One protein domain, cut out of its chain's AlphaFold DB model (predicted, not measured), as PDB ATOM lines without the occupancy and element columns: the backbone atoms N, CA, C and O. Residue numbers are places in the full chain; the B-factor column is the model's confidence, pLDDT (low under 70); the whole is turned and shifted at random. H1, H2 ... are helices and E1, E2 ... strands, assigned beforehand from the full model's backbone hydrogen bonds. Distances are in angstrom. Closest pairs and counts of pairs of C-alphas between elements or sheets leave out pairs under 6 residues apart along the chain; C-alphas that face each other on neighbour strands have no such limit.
ATOM      1  N   LEU A   3     317.885 253.450 119.994       86.56
ATOM      2  CA  LEU A   3     316.840 252.569 119.464       86.56
ATOM      3  C   LEU A   3     315.460 253.131 119.786       86.56
ATOM      4  O   LEU A   3     315.244 253.718 120.845       86.56
ATOM      5  N   TYR A   4     314.526 252.897 118.873       85.94
ATOM      6  CA  TYR A   4     313.119 253.217 119.054       85.94
ATOM      7  C   TYR A   4     312.350 251.911 119.214       85.94
ATOM      8  O   TYR A   4     312.565 250.977 118.444       85.94
ATOM      9  N   VAL A   5     311.454 251.844 120.197       82.12
ATOM     10  CA  VAL A   5     310.615 250.663 120.459       82.12
ATOM     11  C   VAL A   5     309.203 251.132 120.795       82.12
ATOM     12  O   VAL A   5     309.053 252.139 121.477       82.12
ATOM     13  N   SER A   6     308.150 250.442 120.352       78.56
ATOM     14  CA  SER A   6     306.791 250.832 120.759       78.56
ATOM     15  C   SER A   6     306.511 250.456 122.217       78.56
ATOM     16  O   SER A   6     305.696 251.083 122.880       78.56
ATOM     17  N   ASN A   7     307.214 249.452 122.750       77.81
ATOM     18  CA  ASN A   7     306.918 248.856 124.044       77.81
ATOM     19  C   ASN A   7     308.184 248.628 124.886       77.81
ATOM     20  O   ASN A   7     309.100 247.907 124.484       77.81
ATOM     21  N   ILE A   8     308.202 249.190 126.100       79.06
ATOM     22  CA  ILE A   8     309.296 249.032 127.072       79.06
ATOM     23  C   ILE A   8     309.515 247.570 127.481       79.06
ATOM     24  O   ILE A   8     310.637 247.174 127.768       79.06
ATOM     25  N   GLN A   9     308.465 246.746 127.455       82.25
ATOM     26  CA  GLN A   9     308.545 245.317 127.755       82.25
ATOM     27  C   GLN A   9     309.424 244.587 126.734       82.25
ATOM     28  O   GLN A   9     310.299 243.811 127.108       82.25
ATOM     29  N   ILE A  10     309.242 244.884 125.445       84.94
ATOM     30  CA  ILE A  10     310.029 244.275 124.367       84.94
ATOM     31  C   ILE A  10     311.482 244.752 124.447       84.94
ATOM     32  O   ILE A  10     312.398 243.943 124.327       84.94
ATOM     33  N   LEU A  11     311.702 246.043 124.725       86.00
ATOM     34  CA  LEU A  11     313.048 246.572 124.952       86.00
ATOM     35  C   LEU A  11     313.740 245.870 126.127       86.00
ATOM     36  O   LEU A  11     314.889 245.460 126.011       86.00
ATOM     37  N   TYR A  12     313.041 245.718 127.251       84.88
ATOM     38  CA  TYR A  12     313.586 245.060 128.431       84.88
ATOM     39  C   TYR A  12     313.931 243.588 128.157       84.88
ATOM     40  O   TYR A  12     315.004 243.122 128.534       84.88
ATOM     41  N   MET A  13     313.072 242.878 127.421       88.06
ATOM     42  CA  MET A  13     313.345 241.518 126.951       88.06
ATOM     43  C   MET A  13     314.597 241.458 126.063       88.06
ATOM     44  O   MET A  13     315.445 240.593 126.269       88.06
ATOM     45  N   ALA A  14     314.742 242.400 125.124       89.00
ATOM     46  CA  ALA A  14     315.911 242.495 124.251       89.00
ATOM     47  C   ALA A  14     317.206 242.704 125.048       89.00
ATOM     48  O   ALA A  14     318.210 242.058 124.758       89.00
ATOM     49  N   ILE A  15     317.175 243.558 126.077       87.12
ATOM     50  CA  ILE A  15     318.327 243.833 126.948       87.12
ATOM     51  C   ILE A  15     318.720 242.591 127.744       87.12
ATOM     52  O   ILE A  15     319.888 242.207 127.738       87.12
ATOM     53  N   LEU A  16     317.759 241.931 128.397       86.88
ATOM     54  CA  LEU A  16     318.029 240.714 129.165       86.88
ATOM     55  C   LEU A  16     318.611 239.597 128.289       86.88
ATOM     56  O   LEU A  16     319.581 238.950 128.688       86.88
ATOM     57  N   HIS A  17     318.056 239.415 127.085       88.50
ATOM     58  CA  HIS A  17     318.569 238.465 126.096       88.50
ATOM     59  C   HIS A  17     319.989 238.823 125.645       88.50
ATOM     60  O   HIS A  17     320.871 237.969 125.645       88.50
ATOM     61  N   ALA A  18     320.235 240.090 125.304       88.25
ATOM     62  CA  ALA A  18     321.536 240.565 124.838       88.25
ATOM     63  C   ALA A  18     322.646 240.413 125.891       88.25
ATOM     64  O   ALA A  18     323.793 240.128 125.537       88.25
ATOM     65  N   LEU A  19     322.303 240.576 127.172       85.56
ATOM     66  CA  LEU A  19     323.211 240.370 128.298       85.56
ATOM     67  C   LEU A  19     323.423 238.886 128.645       85.56
ATOM     68  O   LEU A  19     324.333 238.576 129.409       85.56
ATOM     69  N   GLY A  20     322.597 237.966 128.127       86.06
ATOM     70  CA  GLY A  20     322.697 236.535 128.429       86.06
ATOM     71  C   GLY A  20     322.524 236.214 129.918       86.06
ATOM     72  O   GLY A  20     323.180 235.311 130.441       86.06
ATOM     73  N   ARG A  21     321.692 236.989 130.626       81.00
ATOM     74  CA  ARG A  21     321.506 236.866 132.078       81.00
ATOM     75  C   ARG A  21     320.865 235.533 132.449       81.00
ATOM     76  O   ARG A  21     319.928 235.090 131.798       81.00
ATOM     77  N   LYS A  22     321.336 234.942 133.549       87.69
ATOM     78  CA  LYS A  22     320.657 233.833 134.245       87.69
ATOM     79  C   LYS A  22     319.866 234.307 135.456       87.69
ATOM     80  O   LYS A  22     318.900 233.667 135.839       87.69
ATOM     81  N   GLU A  23     320.261 235.444 136.010       88.50
ATOM     82  CA  GLU A  23     319.621 236.092 137.144       88.50
ATOM     83  C   GLU A  23     319.489 237.597 136.893       88.50
ATOM     84  O   GLU A  23     320.242 238.174 136.099       88.50
ATOM     85  N   VAL A  24     318.535 238.229 137.571       86.62
ATOM     86  CA  VAL A  24     318.336 239.677 137.556       86.62
ATOM     87  C   VAL A  24     317.948 240.185 138.939       86.62
ATOM     88  O   VAL A  24     317.044 239.645 139.583       86.62
ATOM     89  N   ARG A  25     318.609 241.253 139.392       86.94
ATOM     90  CA  ARG A  25     318.248 241.947 140.628       86.94
ATOM     91  C   ARG A  25     317.106 242.924 140.389       86.94
ATOM     92  O   ARG A  25     317.219 243.813 139.544       86.94
ATOM     93  N   LEU A  26     316.021 242.782 141.144       84.81
ATOM     94  CA  LEU A  26     314.845 243.651 141.064       84.81
ATOM     95  C   LEU A  26     314.480 244.213 142.436       84.81
ATOM     96  O   LEU A  26     314.464 243.495 143.434       84.81
ATOM     97  N   ASN A  27     314.068 245.478 142.461       85.81
ATOM     98  CA  ASN A  27     313.371 246.030 143.615       85.81
ATOM     99  C   ASN A  27     311.948 245.429 143.685       85.81
ATOM    100  O   ASN A  27     311.229 245.475 142.679       85.81
ATOM    101  N   PRO A  28     311.496 244.877 144.827       89.12
ATOM    102  CA  PRO A  28     310.136 244.363 144.975       89.12
ATOM    103  C   PRO A  28     309.035 245.378 144.670       89.12
ATOM    104  O   PRO A  28     307.942 244.991 144.256       89.12
ATOM    105  N   ILE A  29     309.305 246.666 144.875       86.44
ATOM    106  CA  ILE A  29     308.433 247.777 144.506       86.44
ATOM    107  C   ILE A  29     308.673 248.108 143.028       86.44
ATOM    108  O   ILE A  29     309.294 249.104 142.674       86.44
ATOM    109  N   SER A  30     308.178 247.235 142.150       81.25
ATOM    110  CA  SER A  30     308.307 247.368 140.694       81.25
ATOM    111  C   SER A  30     307.034 246.924 139.968       81.25
ATOM    112  O   SER A  30     306.279 246.095 140.485       81.25
ATOM    113  N   PRO A  31     306.796 247.410 138.735       81.25
ATOM    114  CA  PRO A  31     305.775 246.849 137.861       81.25
ATOM    115  C   PRO A  31     305.965 245.341 137.650       81.25
ATOM    116  O   PRO A  31     307.077 244.859 137.426       81.25
ATOM    117  N   THR A  32     304.862 244.595 137.614       86.81
ATOM    118  CA  THR A  32     304.875 243.134 137.422       86.81
ATOM    119  C   THR A  32     305.476 242.691 136.094       86.81
ATOM    120  O   THR A  32     305.958 241.565 135.997       86.81
ATOM    121  N   PHE A  33     305.491 243.552 135.071       83.31
ATOM    122  CA  PHE A  33     306.012 243.176 133.759       83.31
ATOM    123  C   PHE A  33     307.510 242.847 133.780       83.31
ATOM    124  O   PHE A  33     307.918 241.941 133.061       83.31
ATOM    125  N   PHE A  34     308.321 243.513 134.616       83.25
ATOM    126  CA  PHE A  34     309.751 243.196 134.728       83.25
ATOM    127  C   PHE A  34     309.946 241.765 135.236       83.25
ATOM    128  O   PHE A  34     310.700 240.986 134.659       83.25
ATOM    129  N   ALA A  35     309.191 241.397 136.271       89.00
ATOM    130  CA  ALA A  35     309.234 240.067 136.858       89.00
ATOM    131  C   ALA A  35     308.631 238.995 135.928       89.00
ATOM    132  O   ALA A  35     309.164 237.892 135.826       89.00
ATOM    133  N   ASN A  36     307.555 239.320 135.202       91.50
ATOM    134  CA  ASN A  36     306.976 238.425 134.199       91.50
ATOM    135  C   ASN A  36     307.964 238.140 133.065       91.50
ATOM    136  O   ASN A  36     308.136 236.982 132.707       91.50
ATOM    137  N   ILE A  37     308.636 239.163 132.525       89.75
ATOM    138  CA  ILE A  37     309.612 238.982 131.442       89.75
ATOM    139  C   ILE A  37     310.795 238.142 131.910       89.75
ATOM    140  O   ILE A  37     311.183 237.220 131.198       89.75
ATOM    141  N   ALA A  38     311.327 238.408 133.107       89.62
ATOM    142  CA  ALA A  38     312.386 237.581 133.678       89.62
ATOM    143  C   ALA A  38     311.953 236.104 133.747       89.62
ATOM    144  O   ALA A  38     312.624 235.245 133.181       89.62
ATOM    145  N   LYS A  39     310.764 235.814 134.299       91.75
ATOM    146  CA  LYS A  39     310.215 234.447 134.323       91.75
ATOM    147  C   LYS A  39     310.004 233.847 132.930       91.75
ATOM    148  O   LYS A  39     310.315 232.678 132.737       91.75
ATOM    149  N   MET A  40     309.483 234.612 131.968       92.06
ATOM    150  CA  MET A  40     309.271 234.143 130.590       92.06
ATOM    151  C   MET A  40     310.581 233.743 129.907       92.06
ATOM    152  O   MET A  40     310.587 232.808 129.114       92.06
ATOM    153  N   LEU A  41     311.677 234.436 130.223       89.88
ATOM    154  CA  LEU A  41     313.014 234.131 129.718       89.88
ATOM    155  C   LEU A  41     313.744 233.052 130.537       89.88
ATOM    156  O   LEU A  41     314.879 232.718 130.210       89.88
ATOM    157  N   GLY A  42     313.124 232.509 131.591       92.38
ATOM    158  CA  GLY A  42     313.772 231.552 132.492       92.38
ATOM    159  C   GLY A  42     314.904 232.166 133.321       92.38
ATOM    160  O   GLY A  42     315.844 231.463 133.677       92.38
ATOM    161  N   ILE A  43     314.832 233.472 133.588       91.62
ATOM    162  CA  ILE A  43     315.807 234.229 134.375       91.62
ATOM    163  C   ILE A  43     315.333 234.277 135.827       91.62
ATOM    164  O   ILE A  43     314.201 234.684 136.112       91.62
ATOM    165  N   ASP A  44     316.216 233.894 136.743       91.19
ATOM    166  CA  ASP A  44     315.960 233.927 138.176       91.19
ATOM    167  C   ASP A  44     315.888 235.368 138.689       91.19
ATOM    168  O   ASP A  44     316.644 236.249 138.281       91.19
ATOM    169  N   ILE A  45     314.957 235.629 139.604       91.19
ATOM    170  CA  ILE A  45     314.771 236.962 140.181       91.19
ATOM    171  C   ILE A  45     315.398 236.981 141.567       91.19
ATOM    172  O   ILE A  45     314.972 236.242 142.456       91.19
ATOM    173  N   ILE A  46     316.349 237.887 141.765       90.38
ATOM    174  CA  ILE A  46     316.931 238.191 143.069       90.38
ATOM    175  C   ILE A  46     316.318 239.503 143.545       90.38
ATOM    176  O   ILE A  46     316.502 240.549 142.928       90.38
ATOM    177  N   TYR A  47     315.564 239.471 144.638       89.94
ATOM    178  CA  TYR A  47     315.023 240.704 145.198       89.94
ATOM    179  C   TYR A  47     316.077 241.446 146.015       89.94
ATOM    180  O   TYR A  47     316.731 240.865 146.879       89.94
ATOM    181  N   THR A  48     316.205 242.743 145.755       87.38
ATOM    182  CA  THR A  48     317.038 243.667 146.530       87.38
ATOM    183  C   THR A  48     316.132 244.718 147.149       87.38
ATOM    184  O   THR A  48     315.410 245.394 146.412       87.38
ATOM    185  N   ASP A  49     316.143 244.858 148.478       87.00
ATOM    186  CA  ASP A  49     315.361 245.926 149.107       87.00
ATOM    187  C   ASP A  49     315.871 247.299 148.659       87.00
ATOM    188  O   ASP A  49     317.039 247.470 148.294       87.00
ATOM    189  N   GLY A  50     314.969 248.271 148.667       80.88
ATOM    190  CA  GLY A  50     315.317 249.654 148.386       80.88
ATOM    191  C   GLY A  50     315.664 250.433 149.646       80.88
ATOM    192  O   GLY A  50     315.672 249.925 150.765       80.88
ATOM    193  N   LYS A  51     315.887 251.724 149.449       81.31
ATOM    194  CA  LYS A  51     315.839 252.754 150.483       81.31
ATOM    195  C   LYS A  51     314.528 253.538 150.352       81.31
ATOM    196  O   LYS A  51     313.821 253.425 149.352       81.31
ATOM    197  N   LEU A  52     314.190 254.346 151.359       74.88
ATOM    198  CA  LEU A  52     312.981 255.191 151.339       74.88
ATOM    199  C   LEU A  52     313.029 256.289 150.267       74.88
ATOM    200  O   LEU A  52     311.991 256.791 149.850       74.88
ATOM    201  N   ASP A  53     314.228 256.623 149.792       68.62
ATOM    202  CA  ASP A  53     314.448 257.448 148.606       68.62
ATOM    203  C   ASP A  53     314.364 256.634 147.301       68.62
ATOM    204  O   ASP A  53     314.914 257.037 146.284       68.62
ATOM    205  N   PHE A  54     313.741 255.451 147.337       68.19
ATOM    206  CA  PHE A  54     313.547 254.521 146.221       68.19
ATOM    207  C   PHE A  54     314.826 254.091 145.478       68.19
ATOM    208  O   PHE A  54     314.731 253.402 144.460       68.19
ATOM    209  N   SER A  55     316.019 254.434 145.974       70.31
ATOM    210  CA  SER A  55     317.273 253.900 145.447       70.31
ATOM    211  C   SER A  55     317.425 252.424 145.826       70.31
ATOM    212  O   SER A  55     316.928 251.979 146.862       70.31
ATOM    213  N   SER A  56     318.080 251.635 144.976       70.88
ATOM    214  CA  SER A  56     318.318 250.205 145.215       70.88
ATOM    215  C   SER A  56     319.478 249.694 144.370       70.88
ATOM    216  O   SER A  56     319.676 250.200 143.267       70.88
ATOM    217  N   ASP A  57     320.133 248.622 144.817       70.69
ATOM    218  CA  ASP A  57     321.187 247.904 144.075       70.69
ATOM    219  C   ASP A  57     320.618 246.949 142.997       70.69
ATOM    220  O   ASP A  57     321.181 245.887 142.707       70.69
ATOM    221  N   ALA A  58     319.455 247.293 142.438       70.31
ATOM    222  CA  ALA A  58     318.780 246.520 141.405       70.31
ATOM    223  C   ALA A  58     319.479 246.698 140.046       70.31
ATOM    224  O   ALA A  58     319.851 247.808 139.677       70.31
ATOM    225  N   ASP A  59     319.586 245.624 139.256       62.50
ATOM    226  CA  ASP A  59     320.176 245.675 137.904       62.50
ATOM    227  C   ASP A  59     319.307 246.503 136.945       62.50
ATOM    228  O   ASP A  59     319.771 247.045 135.944       62.50
ATOM    229  N   ILE A  60     318.023 246.642 137.266       60.78
ATOM    230  CA  ILE A  60     317.165 247.657 136.674       60.78
ATOM    231  C   ILE A  60     316.741 248.589 137.783       60.78
ATOM    232  O   ILE A  60     315.837 248.288 138.567       60.78
ATOM    233  N   VAL A  61     317.360 249.761 137.792       55.09
ATOM    234  CA  VAL A  61     316.835 250.888 138.542       55.09
ATOM    235  C   VAL A  61     315.760 251.505 137.668       55.09
ATOM    236  O   VAL A  61     315.979 252.417 136.863       55.09
ATOM    237  N   HIS A  62     314.554 250.960 137.807       53.38
ATOM    238  CA  HIS A  62     313.381 251.704 137.411       53.38
ATOM    239  C   HIS A  62     313.337 252.920 138.322       53.38
ATOM    240  O   HIS A  62     313.101 252.781 139.520       53.38
ATOM    241  N   ASN A  63     313.618 254.103 137.775       49.47
ATOM    242  CA  ASN A  63     313.598 255.307 138.580       49.47
ATOM    243  C   ASN A  63     312.140 255.564 138.963       49.47
ATOM    244  O   ASN A  63     311.342 256.051 138.160       49.47
ATOM    245  N   PHE A  64     311.771 255.114 140.161       44.94
ATOM    246  CA  PHE A  64     310.393 255.029 140.623       44.94
ATOM    247  C   PHE A  64     309.679 256.381 140.497       44.94
ATOM    248  O   PHE A  64     308.514 256.451 140.103       44.94
ATOM    249  N   TYR A  65     310.452 257.444 140.708       42.97
ATOM    250  CA  TYR A  65     310.113 258.857 140.614       42.97
ATOM    251  C   TYR A  65     309.566 259.337 139.265       42.97
ATOM    252  O   TYR A  65     308.826 260.317 139.234       42.97
ATOM    253  N   GLU A  66     309.879 258.658 138.157       45.78
ATOM    254  CA  GLU A  66     309.466 259.086 136.808       45.78
ATOM    255  C   GLU A  66     308.454 258.130 136.157       45.78
ATOM    256  O   GLU A  66     308.000 258.346 135.038       45.78
ATOM    257  N   SER A  67     308.007 257.105 136.890       41.78
ATOM    258  CA  SER A  67     307.007 256.104 136.460       41.78
ATOM    259  C   SER A  67     305.581 256.657 136.308       41.78
ATOM    260  O   SER A  67     304.627 255.913 136.064       41.78
ATOM    261  N   PHE A  68     305.426 257.959 136.496       47.34
ATOM    262  CA  PHE A  68     304.161 258.660 136.666       47.34
ATOM    263  C   PHE A  68     303.885 259.632 135.526       47.34
ATOM    264  O   PHE A  68     303.229 260.659 135.704       47.34
ATOM    265  N   THR A  69     304.501 259.372 134.373       40.66
ATOM    266  CA  THR A  69     304.609 260.363 133.320       40.66
ATOM    267  C   THR A  69     304.834 259.718 131.947       40.66
ATOM    268  O   THR A  69     305.371 258.613 131.853       40.66
ATOM    269  N   PRO A  70     304.502 260.417 130.851       44.66
ATOM    270  CA  PRO A  70     304.902 260.071 129.494       44.66
ATOM    271  C   PRO A  70     306.405 260.249 129.228       44.66
ATOM    272  O   PRO A  70     306.753 260.558 128.097       44.66
ATOM    273  N   GLN A  71     307.275 260.155 130.235       48.88
ATOM    274  CA  GLN A  71     308.737 260.109 130.155       48.88
ATOM    275  C   GLN A  71     309.289 259.384 131.395       48.88
ATOM    276  O   GLN A  71     309.919 260.007 132.242       48.88
ATOM    277  N   ALA A  72     309.064 258.073 131.522       55.66
ATOM    278  CA  ALA A  72     309.788 257.300 132.534       55.66
ATOM    279  C   ALA A  72     311.235 257.090 132.070       55.66
ATOM    280  O   ALA A  72     311.439 256.524 130.991       55.66
ATOM    281  N   LEU A  73     312.228 257.530 132.853       62.03
ATOM    282  CA  LEU A  73     313.619 257.121 132.668       62.03
ATOM    283  C   LEU A  73     313.845 255.770 133.351       62.03
ATOM    284  O   LEU A  73     313.809 255.640 134.576       62.03
ATOM    285  N   VAL A  74     314.101 254.751 132.542       67.88
ATOM    286  CA  VAL A  74     314.580 253.452 133.011       67.88
ATOM    287  C   VAL A  74     316.088 253.455 132.857       67.88
ATOM    288  O   VAL A  74     316.578 253.601 131.741       67.88
ATOM    289  N   VAL A  75     316.826 253.325 133.957       68.50
ATOM    290  CA  VAL A  75     318.281 253.174 133.905       68.50
ATOM    291  C   VAL A  75     318.594 251.689 133.948       68.50
ATOM    292  O   VAL A  75     318.152 250.973 134.849       68.50
ATOM    293  N   PHE A  76     319.344 251.227 132.957       66.88
ATOM    294  CA  PHE A  76     319.825 249.858 132.915       66.88
ATOM    295  C   PHE A  76     321.193 249.823 133.577       66.88
ATOM    296  O   PHE A  76     322.097 250.572 133.194       66.88
ATOM    297  N   GLN A  77     321.329 248.964 134.579       66.44
ATOM    298  CA  GLN A  77     322.577 248.753 135.282       66.44
ATOM    299  C   GLN A  77     323.109 247.341 135.037       66.44
ATOM    300  O   GLN A  77     322.375 246.380 134.807       66.44
ATOM    301  N   ASN A  78     324.426 247.219 135.081       65.81
ATOM    302  CA  ASN A  78     325.121 245.949 135.116       65.81
ATOM    303  C   ASN A  78     326.054 245.967 136.320       65.81
ATOM    304  O   ASN A  78     327.092 246.617 136.271       65.81
ATOM    305  N   HIS A  79     325.661 245.311 137.418       64.25
ATOM    306  CA  HIS A  79     326.455 245.300 138.652       64.25
ATOM    307  C   HIS A  79     326.819 246.713 139.160       64.25
ATOM    308  O   HIS A  79     327.926 246.950 139.634       64.25
ATOM    309  N   GLY A  80     325.871 247.653 139.060       63.03
ATOM    310  CA  GLY A  80     326.039 249.048 139.483       63.03
ATOM    311  C   GLY A  80     326.585 249.994 138.407       63.03
ATOM    312  O   GLY A  80     326.508 251.210 138.579       63.03
ATOM    313  N   GLU A  81     327.072 249.482 137.271       70.00
ATOM    314  CA  GLU A  81     327.501 250.315 136.142       70.00
ATOM    315  C   GLU A  81     326.319 250.677 135.239       70.00
ATOM    316  O   GLU A  81     325.549 249.809 134.831       70.00
ATOM    317  N   ASN A  82     326.164 251.959 134.896       75.25
ATOM    318  CA  ASN A  82     325.125 252.416 133.972       75.25
ATOM    319  C   ASN A  82     325.493 252.042 132.527       75.25
ATOM    320  O   ASN A  82     326.376 252.653 131.927       75.25
ATOM    321  N   ILE A  83     324.784 251.065 131.965       71.69
ATOM    322  CA  ILE A  83     325.006 250.547 130.604       71.69
ATOM    323  C   ILE A  83     324.100 251.212 129.556       71.69
ATOM    324  O   ILE A  83     324.255 251.020 128.345       71.69
ATOM    325  N   GLY A  84     323.151 252.026 130.009       73.00
ATOM    326  CA  GLY A  84     322.241 252.760 129.154       73.00
ATOM    327  C   GLY A  84     321.000 253.218 129.900       73.00
ATOM    328  O   GLY A  84     320.766 252.913 131.069       73.00
ATOM    329  N   SER A  85     320.149 253.939 129.188       73.56
ATOM    330  CA  SER A  85     318.864 254.374 129.712       73.56
ATOM    331  C   SER A  85     317.788 254.337 128.638       73.56
ATOM    332  O   SER A  85     318.082 254.372 127.448       73.56
ATOM    333  N   ALA A  86     316.526 254.266 129.034       66.25
ATOM    334  CA  ALA A  86     315.401 254.418 128.128       66.25
ATOM    335  C   ALA A  86     314.444 255.482 128.637       66.25
ATOM    336  O   ALA A  86     314.020 255.441 129.786       66.25
ATOM    337  N   LYS A  87     314.075 256.404 127.752       68.69
ATOM    338  CA  LYS A  87     313.001 257.375 127.943       68.69
ATOM    339  C   LYS A  87     311.724 256.786 127.351       68.69
ATOM    340  O   LYS A  87     311.641 256.561 126.142       68.69
ATOM    341  N   VAL A  88     310.733 256.509 128.192       63.09
ATOM    342  CA  VAL A  88     309.445 255.921 127.790       63.09
ATOM    343  C   VAL A  88     308.409 257.017 127.593       63.09
ATOM    344  O   VAL A  88     307.962 257.619 128.563       63.09
ATOM    345  N   PHE A  89     307.975 257.229 126.354       61.22
ATOM    346  CA  PHE A  89     306.961 258.210 125.992       61.22
ATOM    347  C   PHE A  89     305.570 257.602 125.832       61.22
ATOM    348  O   PHE A  89     305.358 256.762 124.967       61.22
ATOM    349  N   VAL A  90     304.579 258.051 126.604       49.62
ATOM    350  CA  VAL A  90     303.177 257.619 126.445       49.62
ATOM    351  C   VAL A  90     302.430 258.650 125.588       49.62
ATOM    352  O   VAL A  90     302.053 259.715 126.071       49.62
ATOM    353  N   LYS A  91     302.241 258.386 124.286       49.84
ATOM    354  CA  LYS A  91     301.464 259.279 123.401       49.84
ATOM    355  C   LYS A  91     299.996 258.856 123.342       49.84
ATOM    356  O   LYS A  91     299.662 257.687 123.502       49.84
ATOM    357  N   LYS A  92     299.128 259.801 122.956       36.41
ATOM    358  CA  LYS A  92     297.723 259.546 122.574       36.41
ATOM    359  C   LYS A  92     297.589 258.523 121.425       36.41
ATOM    360  O   LYS A  92     296.571 257.851 121.338       36.41
ATOM    361  N   ASN A  93     298.630 258.378 120.596       44.34
ATOM    362  CA  ASN A  93     298.693 257.456 119.451       44.34
ATOM    363  C   ASN A  93     299.574 256.214 119.713       44.34
ATOM    364  O   ASN A  93     300.014 255.571 118.765       44.34
ATOM    365  N   GLY A  94     299.858 255.896 120.981       52.53
ATOM    366  CA  GLY A  94     300.626 254.717 121.387       52.53
ATOM    367  C   GLY A  94     301.946 255.044 122.101       52.53
ATOM    368  O   GLY A  94     302.468 256.157 121.982       52.53
ATOM    369  N   PRO A  95     302.488 254.099 122.885       60.75
ATOM    370  CA  PRO A  95     303.773 254.275 123.544       60.75
ATOM    371  C   PRO A  95     304.926 254.339 122.523       60.75
ATOM    372  O   PRO A  95     304.902 253.699 121.476       60.75
ATOM    373  N   CYS A  96     305.924 255.171 122.805       73.25
ATOM    374  CA  CYS A  96     307.137 255.367 122.020       73.25
ATOM    375  C   CYS A  96     308.303 255.379 123.000       73.25
ATOM    376  O   CYS A  96     308.327 256.201 123.899       73.25
ATOM    377  N   VAL A  97     309.257 254.474 122.881       77.19
ATOM    378  CA  VAL A  97     310.397 254.357 123.792       77.19
ATOM    379  C   VAL A  97     311.651 254.726 123.027       77.19
ATOM    380  O   VAL A  97     311.901 254.155 121.969       77.19
ATOM    381  N   VAL A  98     312.439 255.657 123.562       81.75
ATOM    382  CA  VAL A  98     313.779 255.975 123.058       81.75
ATOM    383  C   VAL A  98     314.792 255.407 124.030       81.75
ATOM    384  O   VAL A  98     314.902 255.881 125.157       81.75
ATOM    385  N   ALA A  99     315.526 254.392 123.601       82.19
ATOM    386  CA  ALA A  99     316.608 253.798 124.367       82.19
ATOM    387  C   ALA A  99     317.947 254.376 123.916       82.19
ATOM    388  O   ALA A  99     318.276 254.307 122.736       82.19
ATOM    389  N   GLU A 100     318.713 254.929 124.847       83.94
ATOM    390  CA  GLU A 100     320.081 255.397 124.669       83.94
ATOM    391  C   GLU A 100     321.043 254.386 125.306       83.94
ATOM    392  O   GLU A 100     321.066 254.202 126.520       83.94
ATOM    393  N   PHE A 101     321.846 253.730 124.474       80.50
ATOM    394  CA  PHE A 101     322.870 252.778 124.901       80.50
ATOM    395  C   PHE A 101     324.248 253.435 124.904       80.50
ATOM    396  O   PHE A 101     324.596 254.136 123.939       80.50
ATOM    397  N   PHE A 102     325.022 253.176 125.959       84.56
ATOM    398  CA  PHE A 102     326.427 253.585 126.065       84.56
ATOM    399  C   PHE A 102     327.390 252.484 125.606       84.56
ATOM    400  O   PHE A 102     328.508 252.789 125.205       84.56
ATOM    401  N   ASP A 103     326.923 251.235 125.582       81.38
ATOM    402  CA  ASP A 103     327.641 250.067 125.073       81.38
ATOM    403  C   ASP A 103     327.193 249.739 123.631       81.38
ATOM    404  O   ASP A 103     326.000 249.576 123.348       81.38
ATOM    405  N   GLU A 104     328.153 249.683 122.703       88.31
ATOM    406  CA  GLU A 104     327.907 249.397 121.284       88.31
ATOM    407  C   GLU A 104     327.534 247.935 121.027       88.31
ATOM    408  O   GLU A 104     326.635 247.660 120.230       88.31
ATOM    409  N   GLU A 105     328.162 246.992 121.726       89.00
ATOM    410  CA  GLU A 105     327.865 245.568 121.590       89.00
ATOM    411  C   GLU A 105     326.435 245.275 122.061       89.00
ATOM    412  O   GLU A 105     325.668 244.589 121.374       89.00
ATOM    413  N   LEU A 106     326.044 245.859 123.196       86.12
ATOM    414  CA  LEU A 106     324.685 245.770 123.718       86.12
ATOM    415  C   LEU A 106     323.673 246.383 122.743       86.12
ATOM    416  O   LEU A 106     322.636 245.773 122.469       86.12
ATOM    417  N   TYR A 107     323.977 247.555 122.180       90.81
ATOM    418  CA  TYR A 107     323.140 248.188 121.162       90.81
ATOM    419  C   TYR A 107     322.938 247.279 119.942       90.81
ATOM    420  O   TYR A 107     321.800 247.086 119.506       90.81
ATOM    421  N   VAL A 108     324.011 246.688 119.405       92.25
ATOM    422  CA  VAL A 108     323.950 245.803 118.230       92.25
ATOM    423  C   VAL A 108     323.113 244.556 118.516       92.25
ATOM    424  O   VAL A 108     322.256 244.201 117.703       92.25
ATOM    425  N   LYS A 109     323.300 243.914 119.676       92.19
ATOM    426  CA  LYS A 109     322.517 242.732 120.077       92.19
ATOM    427  C   LYS A 109     321.038 243.062 120.283       92.19
ATOM    428  O   LYS A 109     320.179 242.347 119.766       92.19
ATOM    429  N   CYS A 110     320.732 244.164 120.969       90.88
ATOM    430  CA  CYS A 110     319.358 244.637 121.153       90.88
ATOM    431  C   CYS A 110     318.693 244.960 119.810       90.88
ATOM    432  O   CYS A 110     317.553 244.567 119.575       90.88
ATOM    433  N   LYS A 111     319.409 245.630 118.901       92.56
ATOM    434  CA  LYS A 111     318.910 245.922 117.555       92.56
ATOM    435  C   LYS A 111     318.594 244.641 116.785       92.56
ATOM    436  O   LYS A 111     317.504 244.529 116.235       92.56
ATOM    437  N   LEU A 112     319.507 243.667 116.785       93.50
ATOM    438  CA  LEU A 112     319.292 242.380 116.121       93.50
ATOM    439  C   LEU A 112     318.055 241.665 116.679       93.50
ATOM    440  O   LEU A 112     317.244 241.163 115.902       93.50
ATOM    441  N   PHE A 113     317.873 241.663 118.003       93.81
ATOM    442  CA  PHE A 113     316.682 241.102 118.642       93.81
ATOM    443  C   PHE A 113     315.400 241.779 118.137       93.81
ATOM    444  O   PHE A 113     314.466 241.093 117.729       93.81
ATOM    445  N   LEU A 114     315.368 243.116 118.116       92.00
ATOM    446  CA  LEU A 114     314.213 243.905 117.669       92.00
ATOM    447  C   LEU A 114     313.947 243.797 116.158       92.00
ATOM    448  O   LEU A 114     312.840 244.048 115.693       92.00
ATOM    449  N   GLU A 115     314.937 243.391 115.368       92.31
ATOM    450  CA  GLU A 115     314.779 243.096 113.939       92.31
ATOM    451  C   GLU A 115     314.341 241.640 113.682       92.31
ATOM    452  O   GLU A 115     314.283 241.195 112.533       92.31
ATOM    453  N   GLY A 116     313.978 240.903 114.740       93.56
ATOM    454  CA  GLY A 116     313.523 239.514 114.671       93.56
ATOM    455  C   GLY A 116     314.656 238.489 114.627       93.56
ATOM    456  O   GLY A 116     314.427 237.361 114.205       93.56
ATOM    457  N   GLY A 117     315.882 238.876 114.990       94.19
ATOM    458  CA  GLY A 117     317.055 238.004 114.901       94.19
ATOM    459  C   GLY A 117     317.526 237.736 113.470       94.19
ATOM    460  O   GLY A 117     318.315 236.820 113.233       94.19
ATOM    461  N   ILE A 118     317.027 238.521 112.512       93.88
ATOM    462  CA  ILE A 118     317.213 238.299 111.082       93.88
ATOM    463  C   ILE A 118     318.520 238.941 110.614       93.88
ATOM    464  O   ILE A 118     318.670 240.162 110.628       93.88
ATOM    465  N   LYS A 119     319.428 238.126 110.078       90.75
ATOM    466  CA  LYS A 119     320.606 238.582 109.341       90.75
ATOM    467  C   LYS A 119     320.322 238.523 107.842       90.75
ATOM    468  O   LYS A 119     320.177 237.451 107.257       90.75
ATOM    469  N   ARG A 120     320.228 239.689 107.202       89.31
ATOM    470  CA  ARG A 120     319.968 239.777 105.758       89.31
ATOM    471  C   ARG A 120     321.232 239.468 104.957       89.31
ATOM    472  O   ARG A 120     322.297 240.010 105.237       89.31
ATOM    473  N   GLY A 121     321.088 238.611 103.954       86.94
ATOM    474  CA  GLY A 121     322.077 238.355 102.914       86.94
ATOM    475  C   GLY A 121     321.752 239.127 101.633       86.94
ATOM    476  O   GLY A 121     321.098 240.169 101.649       86.94
ATOM    477  N   ARG A 122     322.224 238.622 100.489       90.62
ATOM    478  CA  ARG A 122     321.973 239.241  99.180       90.62
ATOM    479  C   ARG A 122     320.555 238.923  98.678       90.62
ATOM    480  O   ARG A 122     320.173 237.756  98.634       90.62
ATOM    481  N   LEU A 123     319.840 239.944  98.192       88.19
ATOM    482  CA  LEU A 123     318.480 239.850  97.630       88.19
ATOM    483  C   LEU A 123     317.468 239.259  98.633       88.19
ATOM    484  O   LEU A 123     317.255 239.844  99.690       88.19
ATOM    485  N   TRP A 124     316.831 238.133  98.302       88.31
ATOM    486  CA  TRP A 124     315.847 237.436  99.142       88.31
ATOM    487  C   TRP A 124     316.480 236.510 100.187       88.31
ATOM    488  O   TRP A 124     315.756 235.915 100.979       88.31
ATOM    489  N   ASN A 125     317.807 236.357 100.193       93.00
ATOM    490  CA  ASN A 125     318.476 235.502 101.163       93.00
ATOM    491  C   ASN A 125     318.533 236.200 102.521       93.00
ATOM    492  O   ASN A 125     319.002 237.333 102.633       93.00
ATOM    493  N   TYR A 126     318.096 235.504 103.558       92.75
ATOM    494  CA  TYR A 126     318.254 235.901 104.947       92.75
ATOM    495  C   TYR A 126     318.383 234.644 105.801       92.75
ATOM    496  O   TYR A 126     317.989 233.559 105.376       92.75
ATOM    497  N   ASP A 127     318.931 234.814 106.994       94.81
ATOM    498  CA  ASP A 127     318.993 233.775 108.012       94.81
ATOM    499  C   ASP A 127     318.493 234.338 109.347       94.81
ATOM    500  O   ASP A 127     318.501 235.554 109.557       94.81
ATOM    501  N   VAL A 128     318.047 233.466 110.243       93.62
ATOM    502  CA  VAL A 128     317.663 233.817 111.612       93.62
ATOM    503  C   VAL A 128     318.730 233.256 112.540       93.62
ATOM    504  O   VAL A 128     318.712 232.085 112.900       93.62
ATOM    505  N   THR A 129     319.690 234.103 112.911       93.06
ATOM    506  CA  THR A 129     320.892 233.677 113.649       93.06
ATOM    507  C   THR A 129     320.759 233.841 115.161       93.06
ATOM    508  O   THR A 129     321.644 233.437 115.908       93.06
TER     509      THR A 129
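AT A GLANCE: This is residues 3 to 129 of the 264 residues of an uncharacterized protein of Nitratiruptor sp. YY08-13 (UniProt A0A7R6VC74). What does the model look like? A strongly twisted five-stranded sheet, E1 E7 E6 E5 E4, has H1 and H3 packed over one face, and beyond H1 lie H2 and the small strand pair E2 and E3. The hairpin E8 and E9 lies at one end of the long axis, the loop of residues 48 to 59 at the other. What is it built of? The 127 printed residues hold three named helices and nine named strands, in the order E1 H1 E2 H2 E3 E4 E5 E6 E7 H3 E8 E9; the class is mixed, the large sheet and E8 with E9 antiparallel, E2 with E3 parallel. It is compact, with a radius of gyration of the C-alphas of 15.3 A, and elongated, spanning 56 by 36 by 25 A.

IN THESE COORDINATES: Where is the large sheet? E1 is residues 3 to 5, from C-alpha 3 at (316.840, 252.569, 119.464); E7 is 94 to 101, 22.6 A; E6 is 81 to 91, 30.3 A; E5 is 72 to 78, 19.3 A; E4 is 60 to 62. Where are the other elements? H1 is residues 8 to 19, 16.4 A, H2 is 32 to 40, 12.1 A, and H3 is 104 to 114, 15.2 A. E2 is 23 to 26, E3 44 to 47, E8 118 to 120, and E9 126 to 128, ending at C-alpha 128 at (317.663, 233.817, 111.612).

HOW THE PARTS SIT: How do the strands pair? E4 E5 E6 E7 form a meander, each strand the antiparallel neighbour of the one before, with N 75 and O 61 at 3.2 A, N 74 and O 86 at 2.8 A, and N 87 and O 98 at 2.8 A within hydrogen-bond range; edge strand E1 adds N 3 and O 99 at 2.9 A. What is on the sheet? H1 and H3 lie on the same face, making two layers, helices on one face of a sheet; H3, at a height of 9.4 A, runs along the strands. H1 touches H3 at a steep tilt of 54 degrees, opposite ways, C-alphas 14 and 110 closest at 5.1 A. What is farther out? H1 touches H2, C-alphas 13 and 37 closest at 6.4 A; E2, H2, E3 form a strand-helix-strand unit, parallel neighbour strands with a helix between, its crossover right-handed, with N 24 and O 44 at 2.8 A. In the hairpin E8 and E9, N 119 and O 127 are 2.8 A apart. And the helix backbones? Every O i to N i+4 pair is within hydrogen-bond range in H1, H2 and H3.

THE WHOLE: How large is it? The two C-alphas farthest apart, of Leu 52 and Leu 123, are 56.1 A apart. Is it cut, and which link is long? The printed part has no cut; the link from E3 to E4 is long, 12 residues. Where is confidence low? The pLDDT is under 70 at residues 53 to 54, 59 to 80 and 86 to 95, against a mean of 77.9 for the printed part.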